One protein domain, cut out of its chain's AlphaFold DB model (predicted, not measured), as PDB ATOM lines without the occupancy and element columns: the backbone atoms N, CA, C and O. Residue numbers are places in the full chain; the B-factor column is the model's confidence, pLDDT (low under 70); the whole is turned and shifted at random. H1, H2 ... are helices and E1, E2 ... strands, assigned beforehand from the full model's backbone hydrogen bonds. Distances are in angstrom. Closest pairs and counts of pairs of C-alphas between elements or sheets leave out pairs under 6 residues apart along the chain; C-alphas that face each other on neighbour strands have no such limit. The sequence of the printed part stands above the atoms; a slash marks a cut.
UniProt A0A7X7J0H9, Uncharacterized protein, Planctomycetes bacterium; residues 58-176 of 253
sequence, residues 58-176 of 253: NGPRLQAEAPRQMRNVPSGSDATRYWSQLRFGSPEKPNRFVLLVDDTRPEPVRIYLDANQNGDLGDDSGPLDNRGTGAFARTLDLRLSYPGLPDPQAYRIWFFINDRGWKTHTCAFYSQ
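AT A GLANCE: This is residues 58 to 176 of the 253 residues of an uncharacterized protein of Planctomycetes bacterium (UniProt A0A7X7J0H9). Two antiparallel sheets stand face to face as an elongated sandwich, E1, E7, E6 and E5 in one layer and E2, E3 and E4 in the other, their strands running close to the same line. Short helix H1 sits at one end of the larger sheet, and residues 66 to 76 and 117 to 124, parts of two long links, loop past the smaller sheet on its side away from the larger one. The printed part has 119 residues with seven named strands and one named helix, in the order E1 E2 E3 E4 E5 E6 H1 E7. The class is mostly strand, though under half of the residues are in named elements. The whole is compact, with a radius of gyration of the C-alphas of 14.0 A, and spans 46 by 29 by 22 A.

IN THESE COORDINATES: E1, residues 58 to 61, begins at C-alpha 58, (-27.441, 17.924, 9.037). E2 is residues 80 to 88, 26.8 A long; E3 is residues 95 to 103, 25.7 A long; E4 is residues 110 to 113. E5, residues 136 to 144, is 22.9 A long and bends by 55 degrees at residue 139. E6 is residues 153 to 161, 25.2 A long, and H1 is residues 163 to 168. E7, residues 170 to 175, is 17.1 A long and ends at C-alpha 175, (-34.979, 16.358, -0.024).

HOW THE PARTS SIT: The strongly twisted sheet E1 E7 E6 E5 has edge strands E1 and E5. E1 and E7 are antiparallel, with N 59 and O 171 2.9 A apart. E7 pairs with E1 over residues 170 to 172 and with E6 over 172 to 175, where N 174 and O 158 are 3.1 A apart. E5 and E6 form a hairpin, with N 140 and O 157 2.8 A apart. H1 is on this sheet at a height of 6.6 A, only just over none of its strands; both its O i to N i+4 pairs are within hydrogen-bond range. The other sheet is a meander, each strand the antiparallel neighbour of the one before: N 84 and O 99 of E2 and E3 are 3.0 A apart, N 112 and O 100 of E4 and E3 2.8 A. In the sandwich, two sheets face to face, their best planes stand 25 degrees apart and their strands at 21 degrees. The closest C-alphas of E1 and E2, Pro 60 and Ser 84, are 6.0 A apart. E4 and E5 are only just apart, at 8.2 A.

THE WHOLE: The C-alphas farthest apart, Pro 106 and Gly 148, are 46.7 A apart. The printed part has no cut. The links E1 to E2, 18 residues, and E4 to E5, 22 residues, are long. Mean pLDDT of the printed part is 91.6; residues 76 to 77 are under 70.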
ATOM      1  N   ASN A  58     -27.747  17.011   7.948       75.19
ATOM      2  CA  ASN A  58     -27.441  17.924   9.037       75.19
ATOM      3  C   ASN A  58     -27.294  19.319   8.437       75.19
ATOM      4  O   ASN A  58     -26.324  19.612   7.737       75.19
ATOM      5  N   GLY A  59     -28.272  20.175   8.713       77.69
ATOM      6  CA  GLY A  59     -28.239  21.555   8.278       77.69
ATOM      7  C   GLY A  59     -27.189  22.371   9.039       77.69
ATOM      8  O   GLY A  59     -26.619  21.927  10.046       77.69
ATOM      9  N   PRO A  60     -26.925  23.602   8.581       85.19
ATOM     10  CA  PRO A  60     -25.976  24.488   9.233       85.19
ATOM     11  C   PRO A  60     -26.421  24.852  10.652       85.19
ATOM     12  O   PRO A  60     -27.605  24.817  11.011       85.19
ATOM     13  N   ARG A  61     -25.443  25.244  11.472       93.81
ATOM     14  CA  ARG A  61     -25.700  25.746  12.822       93.81
ATOM     15  C   ARG A  61     -26.397  27.102  12.791       93.81
ATOM     16  O   ARG A  61     -26.066  27.955  11.969       93.81
ATOM     17  N   LEU A  62     -27.290  27.290  13.756       94.69
ATOM     18  CA  LEU A  62     -27.850  28.578  14.136       94.69
ATOM     19  C   LEU A  62     -26.759  29.397  14.849       94.69
ATOM     20  O   LEU A  62     -26.112  28.907  15.775       94.69
ATOM     21  N   GLN A  63     -26.538  30.630  14.406       95.19
ATOM     22  CA  GLN A  63     -25.464  31.516  14.865       95.19
ATOM     23  C   GLN A  63     -26.027  32.867  15.301       95.19
ATOM     24  O   GLN A  63     -26.991  33.344  14.718       95.19
ATOM     25  N   ALA A  64     -25.430  33.504  16.307       93.88
ATOM     26  CA  ALA A  64     -25.897  34.811  16.780       93.88
ATOM     27  C   ALA A  64     -25.560  35.954  15.802       93.88
ATOM     28  O   ALA A  64     -26.301  36.928  15.688       93.88
ATOM     29  N   GLU A  65     -24.438  35.840  15.090       93.81
ATOM     30  CA  GLU A  65     -23.954  36.886  14.193       93.81
ATOM     31  C   GLU A  65     -24.682  36.858  12.846       93.81
ATOM     32  O   GLU A  65     -24.773  35.821  12.186       93.81
ATOM     33  N   ALA A  66     -25.168  38.026  12.423       91.94
ATOM     34  CA  ALA A  66     -25.752  38.200  11.102       91.94
ATOM     35  C   ALA A  66     -24.670  38.130  10.012       91.94
ATOM     36  O   ALA A  66     -23.599  38.729  10.172       91.94
ATOM     37  N   PRO A  67     -24.941  37.489   8.861       93.75
ATOM     38  CA  PRO A  67     -24.075  37.625   7.699       93.75
ATOM     39  C   PRO A  67     -23.976  39.100   7.278       93.75
ATOM     40  O   PRO A  67     -24.984  39.798   7.181       93.75
ATOM     41  N   ARG A  68     -22.757  39.583   7.009       91.75
ATOM     42  CA  ARG A  68     -22.477  41.015   6.763       91.75
ATOM     43  C   ARG A  68     -23.262  41.618   5.596       91.75
ATOM     44  O   ARG A  68     -23.434  42.830   5.543       91.75
ATOM     45  N   GLN A  69     -23.676  40.790   4.642       91.94
ATOM     46  CA  GLN A  69     -24.390  41.214   3.444       91.94
ATOM     47  C   GLN A  69     -25.886  41.480   3.665       91.94
ATOM     48  O   GLN A  69     -26.512  42.033   2.764       91.94
ATOM     49  N   MET A  70     -26.445  41.097   4.823       95.31
ATOM     50  CA  MET A  70     -27.886  41.184   5.065       95.31
ATOM     51  C   MET A  70     -28.352  42.625   5.282       95.31
ATOM     52  O   MET A  70     -27.778  43.375   6.075       95.31
ATOM     53  N   ARG A  71     -29.432  42.993   4.595       95.12
ATOM     54  CA  ARG A  71     -30.083  44.306   4.614       95.12
ATOM     55  C   ARG A  71     -31.586  44.157   4.835       95.12
ATOM     56  O   ARG A  71     -32.118  43.054   4.765       95.12
ATOM     57  N   ASN A  72     -32.220  45.280   5.194       93.38
ATOM     58  CA  ASN A  72     -33.651  45.410   5.516       93.38
ATOM     59  C   ASN A  72     -34.194  44.274   6.388       93.38
ATOM     60  O   ASN A  72     -35.311  43.794   6.222       93.38
ATOM     61  N   VAL A  73     -33.373  43.848   7.346       92.19
ATOM     62  CA  VAL A  73     -33.722  42.780   8.270       92.19
ATOM     63  C   VAL A  73     -34.951  43.218   9.073       92.19
ATOM     64  O   VAL A  73     -34.895  44.289   9.690       92.19
ATOM     65  N   PRO A  74     -36.032  42.412   9.122       89.19
ATOM     66  CA  PRO A  74     -37.221  42.741   9.895       89.19
ATOM     67  C   PRO A  74     -36.863  43.135  11.330       89.19
ATOM     68  O   PRO A  74     -36.043  42.478  11.992       89.19
ATOM     69  N   SER A  75     -37.461  44.229  11.808       80.94
ATOM     70  CA  SER A  75     -37.237  44.734  13.162       80.94
ATOM     71  C   SER A  75     -37.592  43.642  14.173       80.94
ATOM     72  O   SER A  75     -38.720  43.152  14.201       80.94
ATOM     73  N   GLY A  76     -36.616  43.219  14.975       67.38
ATOM     74  CA  GLY A  76     -36.828  42.186  15.984       67.38
ATOM     75  C   GLY A  76     -37.600  42.763  17.163       67.38
ATOM     76  O   GLY A  76     -37.096  43.641  17.852       67.38
ATOM     77  N   SER A  77     -38.818  42.284  17.403       62.31
ATOM     78  CA  SER A  77     -39.525  42.536  18.662       62.31
ATOM     79  C   SER A  77     -38.888  41.670  19.753       62.31
ATOM     80  O   SER A  77     -39.119  40.469  19.704       62.31
ATOM     81  N   ASP A  78     -38.066  42.221  20.651       79.50
ATOM     82  CA  ASP A  78     -37.464  41.606  21.866       79.50
ATOM     83  C   ASP A  78     -36.936  40.147  21.782       79.50
ATOM     84  O   ASP A  78     -36.610  39.527  22.792       79.50
ATOM     85  N   ALA A  79     -36.826  39.582  20.581       88.12
ATOM     86  CA  ALA A  79     -36.571  38.174  20.331       88.12
ATOM     87  C   ALA A  79     -35.070  37.912  20.279       88.12
ATOM     88  O   ALA A  79     -34.303  38.703  19.720       88.12
ATOM     89  N   THR A  80     -34.652  36.758  20.800       91.31
ATOM     90  CA  THR A  80     -33.278  36.298  20.571       91.31
ATOM     91  C   THR A  80     -33.158  35.840  19.126       91.31
ATOM     92  O   THR A  80     -33.969  35.057  18.642       91.31
ATOM     93  N   ARG A  81     -32.152  36.350  18.421       93.50
ATOM     94  CA  ARG A  81     -32.022  36.187  16.977       93.50
ATOM     95  C   ARG A  81     -30.900  35.225  16.626       93.50
ATOM     96  O   ARG A  81     -29.780  35.369  17.114       93.50
ATOM     97  N   TYR A  82     -31.199  34.305  15.719       95.62
ATOM     98  CA  TYR A  82     -30.228  33.394  15.143       95.62
ATOM     99  C   TYR A  82     -30.253  33.428  13.618       95.62
ATOM    100  O   TYR A  82     -31.274  33.698  12.992       95.62
ATOM    101  N   TRP A  83     -29.121  33.087  13.024       96.06
ATOM    102  CA  TRP A  83     -28.881  33.068  11.593       96.06
ATOM    103  C   TRP A  83     -28.378  31.702  11.158       96.06
ATOM    104  O   TRP A  83     -27.610  31.055  11.868       96.06
ATOM    105  N   SER A  84     -28.781  31.264   9.974       95.06
ATOM    106  CA  SER A  84     -28.242  30.065   9.331       95.06
ATOM    107  C   SER A  84     -28.141  30.287   7.826       95.06
ATOM    108  O   SER A  84     -28.758  31.200   7.283       95.06
ATOM    109  N   GLN A  85     -27.336  29.481   7.143       94.31
ATOM    110  CA  GLN A  85     -27.138  29.594   5.701       94.31
ATOM    111  C   GLN A  85     -27.189  28.218   5.054       94.31
ATOM    112  O   GLN A  85     -26.204  27.482   5.113       94.31
ATOM    113  N   LEU A  86     -28.303  27.896   4.402       94.62
ATOM    114  CA  LEU A  86     -28.415  26.679   3.606       94.62
ATOM    115  C   LEU A  86     -27.589  26.828   2.326       94.62
ATOM    116  O   LEU A  86     -27.567  27.903   1.714       94.62
ATOM    117  N   ARG A  87     -26.898  25.757   1.935       94.56
ATOM    118  CA  ARG A  87     -26.057  25.716   0.737       94.56
ATOM    119  C   ARG A  87     -26.468  24.538  -0.123       94.56
ATOM    120  O   ARG A  87     -26.536  23.437   0.408       94.56
ATOM    121  N   PHE A  88     -26.720  24.798  -1.403       95.31
ATOM    122  CA  PHE A  88     -27.151  23.774  -2.355       95.31
ATOM    123  C   PHE A  88     -26.504  23.931  -3.737       95.31
ATOM    124  O   PHE A  88     -26.159  25.045  -4.154       95.31
ATOM    125  N   GLY A  89     -26.444  22.836  -4.486       91.56
ATOM    126  CA  GLY A  89     -25.843  22.730  -5.806       91.56
ATOM    127  C   GLY A  89     -24.320  22.678  -5.748       91.56
ATOM    128  O   GLY A  89     -23.725  22.349  -4.726       91.56
ATOM    129  N   SER A  90     -23.694  23.059  -6.862       81.38
ATOM    130  CA  SER A  90     -22.245  22.953  -7.063       81.38
ATOM    131  C   SER A  90     -21.420  23.508  -5.882       81.38
ATOM    132  O   SER A  90     -21.576  24.687  -5.535       81.38
ATOM    133  N   PRO A  91     -20.470  22.728  -5.328       81.12
ATOM    134  CA  PRO A  91     -19.592  23.173  -4.245       81.12
ATOM    135  C   PRO A  91     -18.754  24.418  -4.574       81.12
ATOM    136  O   PRO A  91     -18.441  25.206  -3.679       81.12
ATOM    137  N   GLU A  92     -18.400  24.622  -5.846       84.00
ATOM    138  CA  GLU A  92     -17.590  25.765  -6.290       84.00
ATOM    139  C   GLU A  92     -18.375  27.081  -6.245       84.00
ATOM    140  O   GLU A  92     -17.839  28.133  -5.884       84.00
ATOM    141  N   LYS A  93     -19.667  27.029  -6.585       86.25
ATOM    142  CA  LYS A  93     -20.564  28.188  -6.601       86.25
ATOM    143  C   LYS A  93     -21.941  27.802  -6.049       86.25
ATOM    144  O   LYS A  93     -22.906  27.731  -6.813       86.25
ATOM    145  N   PRO A  94     -22.049  27.577  -4.729       92.56
ATOM    146  CA  PRO A  94     -23.286  27.105  -4.136       92.56
ATOM    147  C   PRO A  94     -24.341  28.210  -4.138       92.56
ATOM    148  O   PRO A  94     -24.033  29.386  -3.912       92.56
ATOM    149  N   ASN A  95     -25.594  27.800  -4.307       96.38
ATOM    150  CA  ASN A  95     -26.760  28.603  -3.963       96.38
ATOM    151  C   ASN A  95     -26.770  28.817  -2.450       96.38
ATOM    152  O   ASN A  95     -26.428  27.908  -1.693       96.38
ATOM    153  N   ARG A  96     -27.123  30.019  -2.003       95.19
ATOM    154  CA  ARG A  96     -26.994  30.442  -0.606       95.19
ATOM    155  C   ARG A  96     -28.293  31.064  -0.137       95.19
ATOM    156  O   ARG A  96     -28.538  32.230  -0.405       95.19
ATOM    157  N   PHE A  97     -29.062  30.307   0.631       96.31
ATOM    158  CA  PHE A  97     -30.291  30.806   1.237       96.31
ATOM    159  C   PHE A  97     -30.026  31.152   2.697       96.31
ATOM    160  O   PHE A  97     -29.606  30.290   3.477       96.31
ATOM    161  N   VAL A  98     -30.222  32.415   3.067       96.50
ATOM    162  CA  VAL A  98     -30.025  32.869   4.447       96.50
ATOM    163  C   VAL A  98     -31.333  32.739   5.210       96.50
ATOM    164  O   VAL A  98     -32.376  33.210   4.775       96.50
ATOM    165  N   LEU A  99     -31.263  32.097   6.370       95.69
ATOM    166  CA  LEU A  99     -32.360  31.975   7.314       95.69
ATOM    167  C   LEU A  99     -32.128  32.935   8.472       95.69
ATOM    168  O   LEU A  99     -31.045  32.960   9.063       95.69
ATOM    169  N   LEU A 100     -33.184  33.644   8.833       95.94
ATOM    170  CA  LEU A 100     -33.301  34.376  10.078       95.94
ATOM    171  C   LEU A 100     -34.299  33.646  10.972       95.94
ATOM    172  O   LEU A 100     -35.415  33.375  10.544       95.94
ATOM    173  N   VAL A 101     -33.915  33.349  12.207       94.56
ATOM    174  CA  VAL A 101     -34.732  32.642  13.193       94.56
ATOM    175  C   VAL A 101     -34.854  33.516  14.434       94.56
ATOM    176  O   VAL A 101     -33.888  33.688  15.175       94.56
ATOM    177  N   ASP A 102     -36.041  34.065  14.667       93.88
ATOM    178  CA  ASP A 102     -36.360  34.834  15.867       93.88
ATOM    179  C   ASP A 102     -37.015  33.912  16.907       93.88
ATOM    180  O   ASP A 102     -38.119  33.397  16.701       93.88
ATOM    181  N   ASP A 103     -36.340  33.732  18.041       91.62
ATOM    182  CA  ASP A 103     -36.858  33.055  19.225       91.62
ATOM    183  C   ASP A 103     -37.830  33.963  19.982       91.62
ATOM    184  O   ASP A 103     -37.440  34.904  20.675       91.62
ATOM    185  N   THR A 104     -39.110  33.660  19.822       89.06
ATOM    186  CA  THR A 104     -40.260  34.416  20.330       89.06
ATOM    187  C   THR A 104     -40.987  33.725  21.472       89.06
ATOM    188  O   THR A 104     -42.097  34.124  21.825       89.06
ATOM    189  N   ARG A 105     -40.402  32.671  22.047       86.31
ATOM    190  CA  ARG A 105     -41.112  31.833  23.014       86.31
ATOM    191  C   ARG A 105     -41.639  32.658  24.203       86.31
ATOM    192  O   ARG A 105     -40.918  33.515  24.712       86.31
ATOM    193  N   PRO A 106     -42.875  32.386  24.666       85.75
ATOM    194  CA  PRO A 106     -43.687  31.195  24.380       85.75
ATOM    195  C   PRO A 106     -44.436  31.199  23.034       85.75
ATOM    196  O   PRO A 106     -45.017  30.173  22.686       85.75
ATOM    197  N   GLU A 107     -44.402  32.291  22.270       86.94
ATOM    198  CA  GLU A 107     -45.017  32.342  20.941       86.94
ATOM    199  C   GLU A 107     -44.259  31.472  19.919       86.94
ATOM    200  O   GLU A 107     -43.072  31.175  20.108       86.94
ATOM    201  N   PRO A 108     -44.910  31.060  18.813       87.38
ATOM    202  CA  PRO A 108     -44.249  30.311  17.749       87.38
ATOM    203  C   PRO A 108     -43.028  31.049  17.196       87.38
ATOM    204  O   PRO A 108     -43.117  32.238  16.877       87.38
ATOM    205  N   VAL A 109     -41.912  30.324  17.047       90.44
ATOM    206  CA  VAL A 109     -40.669  30.820  16.432       90.44
ATOM    207  C   VAL A 109     -40.972  31.395  15.052       90.44
ATOM    208  O   VAL A 109     -41.678  30.775  14.251       90.44
ATOM    209  N   ARG A 110     -40.413  32.570  14.757       92.38
ATOM    210  CA  ARG A 110     -40.558  33.216  13.448       92.38
ATOM    211  C   ARG A 110     -39.322  32.935  12.611       92.38
ATOM    212  O   ARG A 110     -38.208  33.202  13.057       92.38
ATOM    213  N   ILE A 111     -39.519  32.428  11.399       94.00
ATOM    214  CA  ILE A 111     -38.432  32.210  10.441       94.00
ATOM    215  C   ILE A 111     -38.648  33.084   9.213       94.00
ATOM    216  O   ILE A 111     -39.757  33.148   8.691       94.00
ATOM    217  N   TYR A 112     -37.586  33.725   8.741       95.75
ATOM    218  CA  TYR A 112     -37.536  34.427   7.462       95.75
ATOM    219  C   TYR A 112     -36.465  33.775   6.594       95.75
ATOM    220  O   TYR A 112     -35.479  33.242   7.112       95.75
ATOM    221  N   LEU A 113     -36.674  33.799   5.284       96.38
ATOM    222  CA  LEU A 113     -35.809  33.166   4.299       96.38
ATOM    223  C   LEU A 113     -35.498  34.185   3.209       96.38
ATOM    224  O   LEU A 113     -36.430  34.668   2.579       96.38
ATOM    225  N   ASP A 114     -34.212  34.428   2.981       97.06
ATOM    226  CA  ASP A 114     -33.700  35.090   1.781       97.06
ATOM    227  C   ASP A 114     -33.835  34.117   0.606       97.06
ATOM    228  O   ASP A 114     -32.952  33.288   0.355       97.06
ATOM    229  N   ALA A 115     -35.018  34.106  -0.011       95.38
ATOM    230  CA  ALA A 115     -35.422  33.105  -0.990       95.38
ATOM    231  C   ALA A 115     -34.878  33.427  -2.385       95.38
ATOM    232  O   ALA A 115     -34.638  32.515  -3.183       95.38
ATOM    233  N   ASN A 116     -34.669  34.712  -2.679       95.12
ATOM    234  CA  ASN A 116     -34.089  35.178  -3.937       95.12
ATOM    235  C   ASN A 116     -32.547  35.303  -3.890       95.12
ATOM    236  O   ASN A 116     -31.927  35.487  -4.939       95.12
ATOM    237  N   GLN A 117     -31.936  35.114  -2.713       95.75
ATOM    238  CA  GLN A 117     -30.489  35.101  -2.472       95.75
ATOM    239  C   GLN A 117     -29.804  36.461  -2.704       95.75
ATOM    240  O   GLN A 117     -28.614  36.507  -3.041       95.75
ATOM    241  N   ASN A 118     -30.527  37.575  -2.568       96.12
ATOM    242  CA  ASN A 118     -29.991  38.917  -2.818       96.12
ATOM    243  C   ASN A 118     -29.468  39.619  -1.545       96.12
ATOM    244  O   ASN A 118     -28.839  40.682  -1.637       96.12
ATOM    245  N   GLY A 119     -29.661  39.010  -0.369       96.19
ATOM    246  CA  GLY A 119     -29.269  39.561   0.924       96.19
ATOM    247  C   GLY A 119     -30.215  40.634   1.471       96.19
ATOM    248  O   GLY A 119     -29.802  41.393   2.347       96.19
ATOM    249  N   ASP A 120     -31.443  40.733   0.976       95.88
ATOM    250  CA  ASP A 120     -32.445  41.726   1.359       95.88
ATOM    251  C   ASP A 120     -33.725  41.041   1.855       95.88
ATOM    252  O   ASP A 120     -34.640  40.768   1.097       95.88
ATOM    253  N   LEU A 121     -33.844  40.839   3.171       94.88
ATOM    254  CA  LEU A 121     -35.037  40.196   3.742       94.88
ATOM    255  C   LEU A 121     -36.305  41.068   3.674       94.88
ATOM    256  O   LEU A 121     -37.362  40.636   4.138       94.88
ATOM    257  N   GLY A 122     -36.205  42.305   3.183       93.81
ATOM    258  CA  GLY A 122     -37.336  43.216   3.047       93.81
ATOM    259  C   GLY A 122     -38.186  42.952   1.805       93.81
ATOM    260  O   GLY A 122     -39.341  43.379   1.777       93.81
ATOM    261  N   ASP A 123     -37.636  42.267   0.797       94.50
ATOM    262  CA  ASP A 123     -38.359  41.887  -0.422       94.50
ATOM    263  C   ASP A 123     -38.808  40.413  -0.443       94.50
ATOM    264  O   ASP A 123     -39.593  40.014  -1.309       94.50
ATOM    265  N   ASP A 124     -38.402  39.635   0.562       93.62
ATOM    266  CA  ASP A 124     -38.888  38.285   0.799       93.62
ATOM    267  C   ASP A 124     -40.190  38.260   1.612       93.62
ATOM    268  O   ASP A 124     -40.466  39.079   2.491       93.62
ATOM    269  N   SER A 125     -41.005  37.236   1.365       85.50
ATOM    270  CA  SER A 125     -42.189  36.981   2.181       85.50
ATOM    271  C   SER A 125     -41.796  36.506   3.582       85.50
ATOM    272  O   SER A 125     -41.058  35.526   3.717       85.50
ATOM    273  N   GLY A 126     -42.362  37.097   4.634       84.06
ATOM    274  CA  GLY A 126     -42.178  36.566   5.979       84.06
ATOM    275  C   GLY A 126     -43.045  37.210   7.064       84.06
ATOM    276  O   GLY A 126     -43.674  38.242   6.821       84.06
ATOM    277  N   PRO A 127     -43.077  36.609   8.270       92.75
ATOM    278  CA  PRO A 127     -42.443  35.332   8.625       92.75
ATOM    279  C   PRO A 127     -43.128  34.120   7.968       92.75
ATOM    280  O   PRO A 127     -44.321  34.143   7.665       92.75
ATOM    281  N   LEU A 128     -42.368  33.047   7.751       94.19
ATOM    282  CA  LEU A 128     -42.882  31.765   7.277       94.19
ATOM    283  C   LEU A 128     -43.799  31.137   8.333       94.19
ATOM    284  O   LEU A 128     -43.488  31.141   9.525       94.19
ATOM    285  N   ASP A 129     -44.911  30.550   7.890       92.19
ATOM    286  CA  ASP A 129     -45.778  29.773   8.777       92.19
ATOM    287  C   ASP A 129     -45.105  28.466   9.240       92.19
ATOM    288  O   ASP A 129     -44.381  27.804   8.497       92.19
ATOM    289  N   ASN A 130     -45.338  28.087  10.495       92.56
ATOM    290  CA  ASN A 130     -44.926  26.783  10.999       92.56
ATOM    291  C   ASN A 130     -46.014  25.754  10.657       92.56
ATOM    292  O   ASN A 130     -47.188  25.951  10.979       92.56
ATOM    293  N   ARG A 131     -45.636  24.661   9.992       89.50
ATOM    294  CA  ARG A 131     -46.545  23.616   9.494       89.50
ATOM    295  C   ARG A 131     -46.250  22.230  10.065       89.50
ATOM    296  O   ARG A 131     -46.834  21.258   9.593       89.50
ATOM    297  N   GLY A 132     -45.383  22.116  11.066       85.19
ATOM    298  CA  GLY A 132     -45.118  20.836  11.717       85.19
ATOM    299  C   GLY A 132     -44.932  20.944  13.220       85.19
ATOM    300  O   GLY A 132     -45.431  21.857  13.872       85.19
ATOM    301  N   THR A 133     -44.253  19.946  13.776       81.81
ATOM    302  CA  THR A 133     -44.025  19.791  15.216       81.81
ATOM    303  C   THR A 133     -42.599  20.187  15.602       81.81
ATOM    304  O   THR A 133     -41.696  20.154  14.767       81.81
ATOM    305  N   GLY A 134     -42.368  20.477  16.883       86.56
ATOM    306  CA  GLY A 134     -41.088  20.992  17.381       86.56
ATOM    307  C   GLY A 134     -41.042  22.519  17.326       86.56
ATOM    308  O   GLY A 134     -42.086  23.170  17.371       86.56
ATOM    309  N   ALA A 135     -39.844  23.098  17.222       90.31
ATOM    310  CA  ALA A 135     -39.689  24.551  17.163       90.31
ATOM    311  C   ALA A 135     -40.184  25.125  15.826       90.31
ATOM    312  O   ALA A 135     -40.835  26.169  15.808       90.31
ATOM    313  N   PHE A 136     -39.903  24.437  14.715       93.94
ATOM    314  CA  PHE A 136     -40.360  24.828  13.382       93.94
ATOM    315  C   PHE A 136     -40.291  23.651  12.408       93.94
ATOM    316  O   PHE A 136     -39.315  22.905  12.439       93.94
ATOM    317  N   ALA A 137     -41.252  23.516  11.496       94.50
ATOM    318  CA  ALA A 137     -41.072  22.699  10.300       94.50
ATOM    319  C   ALA A 137     -41.958  23.157   9.136       94.50
ATOM    320  O   ALA A 137     -43.119  23.517   9.341       94.50
ATOM    321  N   ARG A 138     -41.421  23.127   7.912       94.38
ATOM    322  CA  ARG A 138     -42.152  23.462   6.684       94.38
ATOM    323  C   ARG A 138     -41.437  22.929   5.440       94.38
ATOM    324  O   ARG A 138     -40.212  22.866   5.390       94.38
ATOM    325  N   THR A 139     -42.207  22.636   4.395       95.00
ATOM    326  CA  THR A 139     -41.686  22.502   3.031       95.00
ATOM    327  C   THR A 139     -41.180  23.848   2.506       95.00
ATOM    328  O   THR A 139     -41.931  24.826   2.493       95.00
ATOM    329  N   LEU A 140     -39.933  23.888   2.038       94.88
ATOM    330  CA  LEU A 140     -39.355  25.035   1.338       94.88
ATOM    331  C   LEU A 140     -39.205  24.702  -0.148       94.88
ATOM    332  O   LEU A 140     -38.600  23.689  -0.504       94.88
ATOM    333  N   ASP A 141     -39.756  25.570  -0.994       95.44
ATOM    334  CA  ASP A 141     -39.603  25.536  -2.448       95.44
ATOM    335  C   ASP A 141     -38.471  26.484  -2.851       95.44
ATOM    336  O   ASP A 141     -38.615  27.706  -2.804       95.44
ATOM    337  N   LEU A 142     -37.329  25.911  -3.218       96.38
ATOM    338  CA  LEU A 142     -36.103  26.624  -3.553       96.38
ATOM    339  C   LEU A 142     -35.886  26.664  -5.070       96.38
ATOM    340  O   LEU A 142     -36.351  25.808  -5.832       96.38
ATOM    341  N   ARG A 143     -35.144  27.680  -5.517       96.44
ATOM    342  CA  ARG A 143     -34.757  27.879  -6.918       96.44
ATOM    343  C   ARG A 143     -33.236  27.845  -7.019       96.44
ATOM    344  O   ARG A 143     -32.567  28.801  -6.638       96.44
ATOM    345  N   LEU A 144     -32.697  26.728  -7.498       96.81
ATOM    346  CA  LEU A 144     -31.257  26.489  -7.578       96.81
ATOM    347  C   LEU A 144     -30.720  26.892  -8.948       96.81
ATOM    348  O   LEU A 144     -31.120  26.347  -9.972       96.81
ATOM    349  N   SER A 145     -29.802  27.847  -8.977       95.62
ATOM    350  CA  SER A 145     -29.066  28.209 -10.185       95.62
ATOM    351  C   SER A 145     -27.904  27.244 -10.396       95.62
ATOM    352  O   SER A 145     -27.161  26.959  -9.455       95.62
ATOM    353  N   TYR A 146     -27.718  26.792 -11.635       94.06
ATOM    354  CA  TYR A 146     -26.596  25.939 -12.031       94.06
ATOM    355  C   TYR A 146     -25.836  26.579 -13.195       94.06
ATOM    356  O   TYR A 146     -26.469  27.101 -14.117       94.06
ATOM    357  N   PRO A 147     -24.493  26.532 -13.200       90.19
ATOM    358  CA  PRO A 147     -23.712  26.972 -14.348       90.19
ATOM    359  C   PRO A 147     -24.148  26.265 -15.640       90.19
ATOM    360  O   PRO A 147     -24.284  25.044 -15.679       90.19
ATOM    361  N   GLY A 148     -24.357  27.039 -16.706       88.81
ATOM    362  CA  GLY A 148     -24.732  26.511 -18.022       88.81
ATOM    363  C   GLY A 148     -26.224  26.226 -18.215       88.81
ATOM    364  O   GLY A 148     -26.609  25.865 -19.326       88.81
ATOM    365  N   LEU A 149     -27.066  26.420 -17.194       91.50
ATOM    366  CA  LEU A 149     -28.518  26.449 -17.360       91.50
ATOM    367  C   LEU A 149     -29.019  27.901 -17.387       91.50
ATOM    368  O   LEU A 149     -28.558  28.709 -16.580       91.50
ATOM    369  N   PRO A 150     -29.941  28.248 -18.306       92.75
ATOM    370  CA  PRO A 150     -30.452  29.613 -18.422       92.75
ATOM    371  C   PRO A 150     -31.359  29.994 -17.247       92.75
ATOM    372  O   PRO A 150     -31.329  31.136 -16.800       92.75
ATOM    373  N   ASP A 151     -32.116  29.026 -16.723       94.25
ATOM    374  CA  ASP A 151     -33.106  29.236 -15.672       94.25
ATOM    375  C   ASP A 151     -32.766  28.435 -14.409       94.25
ATOM    376  O   ASP A 151     -32.325  27.277 -14.502       94.25
ATOM    377  N   PRO A 152     -33.046  28.984 -13.210       95.38
ATOM    378  CA  PRO A 152     -32.976  28.217 -11.976       95.38
ATOM    379  C   PRO A 152     -33.856  26.960 -12.041       95.38
ATOM    380  O   PRO A 152     -34.893  26.920 -12.707       95.38
ATOM    381  N   GLN A 153     -33.484  25.922 -11.308       95.94
ATOM    382  CA  GLN A 153     -34.191  24.646 -11.241       95.94
ATOM    383  C   GLN A 153     -34.952  24.529  -9.923       95.94
ATOM    384  O   GLN A 153     -34.569  25.120  -8.915       95.94
ATOM    385  N   ALA A 154     -36.103  23.860  -9.952       96.75
ATOM    386  CA  ALA A 154     -36.912  23.673  -8.755       96.75
ATOM    387  C   ALA A 154     -36.236  22.646  -7.846       96.75
ATOM    388  O   ALA A 154     -35.713  21.641  -8.325       96.75
ATOM    389  N   TYR A 155     -36.259  22.904  -6.546       96.38
ATOM    390  CA  TYR A 155     -35.721  22.000  -5.546       96.38
ATOM    391  C   TYR A 155     -36.542  22.133  -4.272       96.38
ATOM    392  O   TYR A 155     -36.812  23.246  -3.826       96.38
ATOM    393  N   ARG A 156     -36.994  21.012  -3.713       95.38
ATOM    394  CA  ARG A 156     -37.931  21.016  -2.591       95.38
ATOM    395  C   ARG A 156     -37.353  20.253  -1.420       95.38
ATOM    396  O   ARG A 156     -36.980  19.092  -1.568       95.38
ATOM    397  N   ILE A 157     -37.381  20.881  -0.250       93.88
ATOM    398  CA  ILE A 157     -36.945  20.263   1.001       93.88
ATOM    399  C   ILE A 157     -38.029  20.323   2.070       93.88
ATOM    400  O   ILE A 157     -38.804  21.277   2.131       93.88
ATOM    401  N   TRP A 158     -38.039  19.337   2.963       93.56
ATOM    402  CA  TRP A 158     -38.701  19.439   4.259       93.56
ATOM    403  C   TRP A 158     -37.704  19.984   5.271       93.56
ATOM    404  O   TRP A 158     -36.840  19.244   5.731       93.56
ATOM    405  N   PHE A 159     -37.808  21.266   5.606       94.50
ATOM    406  CA  PHE A 159     -36.951  21.915   6.592       94.50
ATOM    407  C   PHE A 159     -37.567  21.830   7.983       94.50
ATOM    408  O   PHE A 159     -38.765  22.068   8.147       94.50
ATOM    409  N   PHE A 160     -36.755  21.544   9.000       93.94
ATOM    410  CA  PHE A 160     -37.226  21.501  10.377       93.94
ATOM    411  C   PHE A 160     -36.147  21.820  11.417       93.94
ATOM    412  O   PHE A 160     -34.944  21.637  11.223       93.94
ATOM    413  N   ILE A 161     -36.621  22.262  12.579       93.75
ATOM    414  CA  ILE A 161     -35.873  22.406  13.820       93.75
ATOM    415  C   ILE A 161     -36.678  21.676  14.897       93.75
ATOM    416  O   ILE A 161     -37.666  22.190  15.424       93.75
ATOM    417  N   ASN A 162     -36.286  20.437  15.193       91.38
ATOM    418  CA  ASN A 162     -36.888  19.663  16.281       91.38
ATOM    419  C   ASN A 162     -36.314  20.091  17.646       91.38
ATOM    420  O   ASN A 162     -35.365  20.870  17.712       91.38
ATOM    421  N   ASP A 163     -36.849  19.559  18.745       90.06
ATOM    422  CA  ASP A 163     -36.431  19.943  20.104       90.06
ATOM    423  C   ASP A 163     -34.935  19.733  20.366       90.06
ATOM    424  O   ASP A 163     -34.297  20.523  21.068       90.06
ATOM    425  N   ARG A 164     -34.359  18.661  19.804       90.25
ATOM    426  CA  ARG A 164     -32.918  18.406  19.881       90.25
ATOM    427  C   ARG A 164     -32.156  19.493  19.134       90.25
ATOM    428  O   ARG A 164     -31.275  20.103  19.728       90.25
ATOM    429  N   GLY A 165     -32.522  19.739  17.879       91.50
ATOM    430  CA  GLY A 165     -31.904  20.738  17.019       91.50
ATOM    431  C   GLY A 165     -31.981  22.135  17.615       91.50
ATOM    432  O   GLY A 165     -30.991  22.855  17.616       91.50
ATOM    433  N   TRP A 166     -33.105  22.473  18.242       92.06
ATOM    434  CA  TRP A 166     -33.256  23.723  18.971       92.06
ATOM    435  C   TRP A 166     -32.241  23.847  20.118       92.06
ATOM    436  O   TRP A 166     -31.511  24.831  20.198       92.06
ATOM    437  N   LYS A 167     -32.118  22.817  20.970       91.06
ATOM    438  CA  LYS A 167     -31.143  22.797  22.080       91.06
ATOM    439  C   LYS A 167     -29.690  22.834  21.600       91.06
ATOM    440  O   LYS A 167     -28.837  23.402  22.277       91.06
ATOM    441  N   THR A 168     -29.397  22.212  20.460       92.25
ATOM    442  CA  THR A 168     -28.043  22.139  19.893       92.25
ATOM    443  C   THR A 168     -27.749  23.227  18.866       92.25
ATOM    444  O   THR A 168     -26.662  23.213  18.292       92.25
ATOM    445  N   HIS A 169     -28.669  24.173  18.653       92.69
ATOM    446  CA  HIS A 169     -28.551  25.234  17.652       92.69
ATOM    447  C   HIS A 169     -28.244  24.686  16.247       92.69
ATOM    448  O   HIS A 169     -27.337  25.148  15.561       92.69
ATOM    449  N   THR A 170     -28.987  23.671  15.814       92.50
ATOM    450  CA  THR A 170     -28.866  23.036  14.495       92.50
ATOM    451  C   THR A 170     -30.231  22.912  13.837       92.50
ATOM    452  O   THR A 170     -31.215  22.568  14.492       92.50
ATOM    453  N   CYS A 171     -30.270  23.125  12.527       92.50
ATOM    454  CA  CYS A 171     -31.418  22.777  11.695       92.50
ATOM    455  C   CYS A 171     -31.143  21.490  10.911       92.50
ATOM    456  O   CYS A 171     -30.009  21.013  10.866       92.50
ATOM    457  N   ALA A 172     -32.184  20.911  10.326       93.06
ATOM    458  CA  ALA A 172     -32.085  19.705   9.521       93.06
ATOM    459  C   ALA A 172     -33.122  19.738   8.398       93.06
ATOM    460  O   ALA A 172     -34.109  20.479   8.468       93.06
ATOM    461  N   PHE A 173     -32.888  18.950   7.355       92.75
ATOM    462  CA  PHE A 173     -33.828  18.837   6.250       92.75
ATOM    463  C   PHE A 173     -33.701  17.510   5.500       92.75
ATOM    464  O   PHE A 173     -32.691  16.817   5.600       92.75
ATOM    465  N   TYR A 174     -34.747  17.175   4.746       89.19
ATOM    466  CA  TYR A 174     -34.745  16.101   3.751       89.19
ATOM    467  C   TYR A 174     -35.053  16.691   2.380       89.19
ATOM    468  O   TYR A 174     -35.923  17.562   2.291       89.19
ATOM    469  N   SER A 175     -34.432  16.175   1.320       90.69
ATOM    470  CA  SER A 175     -34.979  16.358  -0.024       90.69
ATOM    471  C   SER A 175     -36.360  15.694  -0.097       90.69
ATOM    472  O   SER A 175     -36.574  14.604   0.436       90.69
ATOM    473  N   GLN A 176     -37.327  16.374  -0.710       90.88
ATOM    474  CA  GLN A 176     -38.653  15.816  -1.008       90.88
ATOM    475  C   GLN A 176     -38.852  15.582  -2.505       90.88
ATOM    476  O   GLN A 176     -39.903  15.092  -2.906       90.88
TER     477      GLN A 176